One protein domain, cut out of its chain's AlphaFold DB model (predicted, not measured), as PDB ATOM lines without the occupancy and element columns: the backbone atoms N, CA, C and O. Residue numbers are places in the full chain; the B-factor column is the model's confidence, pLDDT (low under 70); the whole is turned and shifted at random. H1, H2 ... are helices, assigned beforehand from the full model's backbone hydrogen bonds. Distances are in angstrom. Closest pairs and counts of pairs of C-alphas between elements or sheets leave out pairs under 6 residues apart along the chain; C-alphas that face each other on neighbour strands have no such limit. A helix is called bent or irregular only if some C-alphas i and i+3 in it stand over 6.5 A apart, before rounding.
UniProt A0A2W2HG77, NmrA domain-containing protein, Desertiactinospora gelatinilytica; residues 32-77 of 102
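What this domain is: This is residues 32 to 77 of the 102 residues of the protein "NmrA domain-containing protein" of Desertiactinospora gelatinilytica (UniProt A0A2W2HG77). A helix, H1, and a small helical hairpin of H2 and H3 stand at the two ends of an open, loose shape, joined by the outstretched residues 45 to 54, which fold back past H1 on their way to the hairpin. H1 has no contact with either helix of the hairpin. The printed part has 46 residues, with three named helices in the order H1, H2, H3 and no named strand; the class is all helix. The whole is loose, with a radius of gyration of the C-alphas of 12.9 A, and flat, spanning 33 by 23 by 13 A.

Where its parts are: H1, residues 33 to 44, measures 16.3 A from first to last C-alpha and begins at C-alpha 33, (233.250, 219.665, 287.650). H3, also of 12 residues, holds residues 63 to 74, measures 17.1 A and ends at C-alpha 74, (222.441, 215.334, 278.717). H2, residues 55 to 61, measures 9.9 A and begins at C-alpha 55, (220.459, 226.859, 284.093). No helix is bent.

How they stand to each other: H1 is apart from H3 and apart from H2. H2 and H3 form a helical hairpin and touch, the closest C-alphas being those of Arg 59 and Ala 66, 5.0 A apart. H3 touches H2 with residues 65 to 70 alone. Their lines stand at a shallow tilt of 17 degrees, opposite ways. In H1 every O i to N i+4 pair is within hydrogen-bond range; in H2 2 of 3 are, and in H3 7 of 8.

The domain as a whole: The C-alphas of Gly 45 and Ala 60, the two farthest apart, are 33.3 A apart. The printed part has no cut. The link from H1 to H2, 10 residues, is short, and the link from H2 to H3, 1 residue, is tight. The mean pLDDT of the printed part is 93.6, and no printed residue is under 70.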
ATOM      1  N   THR A  32     234.850 215.518 285.585       94.12
ATOM      2  CA  THR A  32     233.717 216.102 286.295       94.12
ATOM      3  C   THR A  32     234.075 217.490 286.830       94.12
ATOM      4  O   THR A  32     235.230 217.816 287.113       94.12
ATOM      5  N   VAL A  33     233.062 218.326 287.059       93.62
ATOM      6  CA  VAL A  33     233.250 219.665 287.650       93.62
ATOM      7  C   VAL A  33     233.873 219.623 289.052       93.62
ATOM      8  O   VAL A  33     234.549 220.567 289.464       93.62
ATOM      9  N   THR A  34     233.684 218.524 289.784       95.88
ATOM     10  CA  THR A  34     234.333 218.282 291.076       95.88
ATOM     11  C   THR A  34     235.819 217.982 290.920       95.88
ATOM     12  O   THR A  34     236.621 218.596 291.618       95.88
ATOM     13  N   GLU A  35     236.210 217.144 289.956       97.62
ATOM     14  CA  GLU A  35     237.626 216.866 289.670       97.62
ATOM     15  C   GLU A  35     238.354 218.119 289.159       97.62
ATOM     16  O   GLU A  35     239.494 218.377 289.542       97.62
ATOM     17  N   ILE A  36     237.682 218.972 288.376       97.25
ATOM     18  CA  ILE A  36     238.221 220.285 287.982       97.25
ATOM     19  C   ILE A  36     238.574 221.124 289.224       97.25
ATOM     20  O   ILE A  36     239.669 221.689 289.300       97.25
ATOM     21  N   ALA A  37     237.682 221.195 290.220       97.31
ATOM     22  CA  ALA A  37     237.931 221.932 291.463       97.31
ATOM     23  C   ALA A  37     239.082 221.328 292.295       97.31
ATOM     24  O   ALA A  37     239.866 222.064 292.908       97.31
ATOM     25  N   GLU A  38     239.225 220.003 292.290       97.94
ATOM     26  CA  GLU A  38     240.355 219.309 292.917       97.94
ATOM     27  C   GLU A  38     241.680 219.656 292.232       97.94
ATOM     28  O   GLU A  38     242.659 219.968 292.916       97.94
ATOM     29  N   VAL A  39     241.714 219.693 290.895       97.88
ATOM     30  CA  VAL A  39     242.903 220.100 290.130       97.88
ATOM     31  C   VAL A  39     243.280 221.551 290.435       97.88
ATOM     32  O   VAL A  39     244.453 221.827 290.699       97.88
ATOM     33  N   PHE A  40     242.312 222.473 290.494       97.31
ATOM     34  CA  PHE A  40     242.571 223.854 290.921       97.31
ATOM     35  C   PHE A  40     243.174 223.923 292.323       97.31
ATOM     36  O   PHE A  40     244.180 224.606 292.527       97.31
ATOM     37  N   THR A  41     242.609 223.177 293.276       97.38
ATOM     38  CA  THR A  41     243.134 223.107 294.646       97.38
ATOM     39  C   THR A  41     244.568 222.580 294.661       97.38
ATOM     40  O   THR A  41     245.442 223.161 295.305       97.38
ATOM     41  N   LYS A  42     244.835 221.503 293.917       97.44
ATOM     42  CA  LYS A  42     246.147 220.850 293.841       97.44
ATOM     43  C   LYS A  42     247.217 221.740 293.210       97.44
ATOM     44  O   LYS A  42     248.369 221.700 293.637       97.44
ATOM     45  N   VAL A  43     246.870 222.497 292.171       97.19
ATOM     46  CA  VAL A  43     247.827 223.344 291.444       97.19
ATOM     47  C   VAL A  43     248.007 224.700 292.126       97.19
ATOM     48  O   VAL A  43     249.138 225.148 292.279       97.19
ATOM     49  N   GLY A  44     246.917 225.342 292.554       94.62
ATOM     50  CA  GLY A  44     246.928 226.695 293.120       94.62
ATOM     51  C   GLY A  44     247.048 226.767 294.645       94.62
ATOM     52  O   GLY A  44     247.193 227.857 295.190       94.62
ATOM     53  N   GLY A  45     246.940 225.644 295.360       95.44
ATOM     54  CA  GLY A  45     247.075 225.571 296.822       95.44
ATOM     55  C   GLY A  45     245.921 226.189 297.626       95.44
ATOM     56  O   GLY A  45     245.932 226.134 298.854       95.44
ATOM     57  N   THR A  46     244.917 226.760 296.958       96.12
ATOM     58  CA  THR A  46     243.735 227.348 297.600       96.12
ATOM     59  C   THR A  46     242.581 226.346 297.560       96.12
ATOM     60  O   THR A  46     242.220 225.907 296.464       96.12
ATOM     61  N   PRO A  47     241.974 225.983 298.709       96.88
ATOM     62  CA  PRO A  47     240.810 225.101 298.737       96.88
ATOM     63  C   PRO A  47     239.699 225.608 297.813       96.88
ATOM     64  O   PRO A  47     239.165 226.699 298.006       96.88
ATOM     65  N   THR A  48     239.364 224.809 296.804       97.25
ATOM     66  CA  THR A  48     238.415 225.154 295.742       97.25
ATOM     67  C   THR A  48     237.291 224.126 295.715       97.25
ATOM     68  O   THR A  48     237.516 222.935 295.919       97.25
ATOM     69  N   ARG A  49     236.060 224.582 295.467       96.56
ATOM     70  CA  ARG A  49     234.881 223.721 295.328       96.56
ATOM     71  C   ARG A  49     234.026 224.185 294.162       96.56
ATOM     72  O   ARG A  49     233.948 225.382 293.892       96.56
ATOM     73  N   PHE A  50     233.325 223.248 293.543       94.88
ATOM     74  CA  PHE A  50     232.276 223.576 292.591       94.88
ATOM     75  C   PHE A  50     231.049 224.170 293.308       94.88
ATOM     76  O   PHE A  50     230.697 223.770 294.424       94.88
ATOM     77  N   VAL A  51     230.402 225.144 292.665       94.25
ATOM     78  CA  VAL A  51     229.097 225.683 293.065       94.25
ATOM     79  C   VAL A  51     228.186 225.581 291.855       94.25
ATOM     80  O   VAL A  51     228.465 226.193 290.829       94.25
ATOM     81  N   HIS A  52     227.119 224.799 291.974       90.69
ATOM     82  CA  HIS A  52     226.158 224.647 290.892       90.69
ATOM     83  C   HIS A  52     225.354 225.939 290.704       90.69
ATOM     84  O   HIS A  52     224.734 226.414 291.656       90.69
ATOM     85  N   GLN A  53     225.337 226.465 289.480       90.62
ATOM     86  CA  GLN A  53     224.464 227.561 289.064       90.62
ATOM     87  C   GLN A  53     223.277 226.975 288.280       90.62
ATOM     88  O   GLN A  53     223.506 226.261 287.305       90.62
ATOM     89  N   PRO A  54     222.020 227.235 288.676       93.25
ATOM     90  CA  PRO A  54     220.854 226.784 287.920       93.25
ATOM     91  C   PRO A  54     220.839 227.322 286.483       93.25
ATOM     92  O   PRO A  54     221.054 228.514 286.259       93.25
ATOM     93  N   LEU A  55     220.509 226.467 285.508       92.12
ATOM     94  CA  LEU A  55     220.459 226.859 284.093       92.12
ATOM     95  C   LEU A  55     219.466 227.991 283.808       92.12
ATOM     96  O   LEU A  55     219.726 228.801 282.927       92.12
ATOM     97  N   GLU A  56     218.355 228.076 284.544       93.06
ATOM     98  CA  GLU A  56     217.389 229.176 284.383       93.06
ATOM     99  C   GLU A  56     217.976 230.530 284.793       93.06
ATOM    100  O   GLU A  56     217.735 231.536 284.129       93.06
ATOM    101  N   GLU A  57     218.787 230.550 285.853       94.38
ATOM    102  CA  GLU A  57     219.497 231.759 286.280       94.38
ATOM    103  C   GLU A  57     220.566 232.133 285.250       94.38
ATOM    104  O   GLU A  57     220.626 233.281 284.818       94.38
ATOM    105  N   LEU A  58     221.345 231.152 284.774       94.00
ATOM    106  CA  LEU A  58     222.341 231.382 283.726       94.00
ATOM    107  C   LEU A  58     221.700 231.867 282.418       94.00
ATOM    108  O   LEU A  58     222.253 232.740 281.760       94.00
ATOM    109  N   ARG A  59     220.525 231.350 282.039       94.50
ATOM    110  CA  ARG A  59     219.829 231.734 280.801       94.50
ATOM    111  C   ARG A  59     219.408 233.199 280.802       94.50
ATOM    112  O   ARG A  59     219.422 233.822 279.745       94.50
ATOM    113  N   ALA A  60     219.065 233.752 281.965       94.44
ATOM    114  CA  ALA A  60     218.735 235.169 282.096       94.44
ATOM    115  C   ALA A  60     219.939 236.090 281.814       94.44
ATOM    116  O   ALA A  60     219.748 237.244 281.430       94.44
ATOM    117  N   GLU A  61     221.164 235.586 281.989       94.81
ATOM    118  CA  GLU A  61     222.414 236.341 281.830       94.81
ATOM    119  C   GLU A  61     223.152 236.014 280.519       94.81
ATOM    120  O   GLU A  61     223.797 236.887 279.938       94.81
ATOM    121  N   ALA A  62     223.074 234.763 280.059       94.25
ATOM    122  CA  ALA A  62     223.816 234.223 278.925       94.25
ATOM    123  C   ALA A  62     223.088 233.012 278.304       94.25
ATOM    124  O   ALA A  62     223.337 231.852 278.647       94.25
ATOM    125  N   GLU A  63     222.196 233.278 277.351       94.12
ATOM    126  CA  GLU A  63     221.348 232.258 276.723       94.12
ATOM    127  C   GLU A  63     222.145 231.183 275.963       94.12
ATOM    128  O   GLU A  63     221.858 229.986 276.109       94.12
ATOM    129  N   GLU A  64     223.178 231.562 275.198       94.38
ATOM    130  CA  GLU A  64     223.986 230.574 274.471       94.38
ATOM    131  C   GLU A  64     224.786 229.682 275.426       94.38
ATOM    132  O   GLU A  64     224.903 228.475 275.200       94.38
ATOM    133  N   ALA A  65     225.290 230.249 276.527       92.44
ATOM    134  CA  ALA A  65     225.996 229.481 277.547       92.44
ATOM    135  C   ALA A  65     225.050 228.488 278.233       92.44
ATOM    136  O   ALA A  65     225.383 227.310 278.337       92.44
ATOM    137  N   ALA A  66     223.853 228.924 278.636       93.62
ATOM    138  CA  ALA A  66     222.854 228.047 279.246       93.62
ATOM    139  C   ALA A  66     222.444 226.896 278.317       93.62
ATOM    140  O   ALA A  66     222.291 225.760 278.762       93.62
ATOM    141  N   THR A  67     222.316 227.170 277.017       93.50
ATOM    142  CA  THR A  67     222.062 226.135 276.006       93.50
ATOM    143  C   THR A  67     223.199 225.113 275.951       93.50
ATOM    144  O   THR A  67     222.950 223.910 275.995       93.50
ATOM    145  N   MET A  68     224.450 225.578 275.906       93.19
ATOM    146  CA  MET A  68     225.628 224.709 275.864       93.19
ATOM    147  C   MET A  68     225.764 223.850 277.132       93.19
ATOM    148  O   MET A  68     225.976 222.644 277.028       93.19
ATOM    149  N   PHE A  69     225.602 224.435 278.323       91.31
ATOM    150  CA  PHE A  69     225.674 223.685 279.581       91.31
ATOM    151  C   PHE A  69     224.514 222.694 279.732       91.31
ATOM    152  O   PHE A  69     224.741 221.571 280.173       91.31
ATOM    153  N   GLY A  70     223.307 223.044 279.274       90.81
ATOM    154  CA  GLY A  70     222.193 222.097 279.205       90.81
ATOM    155  C   GLY A  70     222.468 220.912 278.270       90.81
ATOM    156  O   GLY A  70     222.044 219.793 278.554       90.81
ATOM    157  N   TRP A  71     223.216 221.117 277.182       92.44
ATOM    158  CA  TRP A  71     223.674 220.019 276.326       92.44
ATOM    159  C   TRP A  71     224.752 219.158 277.007       92.44
ATOM    160  O   TRP A  71     224.690 217.932 276.911       92.44
ATOM    161  N   PHE A  72     225.689 219.756 277.755       89.25
ATOM    162  CA  PHE A  72     226.692 219.001 278.524       89.25
ATOM    163  C   PHE A  72     226.076 218.077 279.583       89.25
ATOM    164  O   PHE A  72     226.616 217.002 279.820       89.25
ATOM    165  N   GLU A  73     224.957 218.466 280.200       84.19
ATOM    166  CA  GLU A  73     224.272 217.636 281.203       84.19
ATOM    167  C   GLU A  73     223.626 216.370 280.616       84.19
ATOM    168  O   GLU A  73     223.452 215.388 281.335       84.19
ATOM    169  N   ASN A  74     223.259 216.386 279.330       81.75
ATOM    170  CA  ASN A  74     222.441 215.334 278.717       81.75
ATOM    171  C   ASN A  74     223.179 214.494 277.668       81.75
ATOM    172  O   ASN A  74     222.914 213.299 277.549       81.75
ATOM    173  N   GLU A  75     224.069 215.109 276.889       86.31
ATOM    174  CA  GLU A  75     224.757 214.462 275.766       86.31
ATOM    175  C   GLU A  75     226.275 214.540 275.925       86.31
ATOM    176  O   GLU A  75     226.938 213.504 275.968       86.31
ATOM    177  N   GLY A  76     226.805 215.760 276.056       86.12
ATOM    178  CA  GLY A  76     228.237 216.007 276.212       86.12
ATOM    179  C   GLY A  76     229.097 215.620 275.001       86.12
ATOM    180  O   GLY A  76     228.635 215.088 273.991       86.12
ATOM    181  N   TYR A  77     230.385 215.937 275.105       88.81
ATOM    182  CA  TYR A  77     231.396 215.548 274.121       88.81
ATOM    183  C   TYR A  77     231.714 214.047 274.221       88.81
ATOM    184  O   TYR A  77     231.648 213.473 275.305       88.81
TER     185      TYR A  77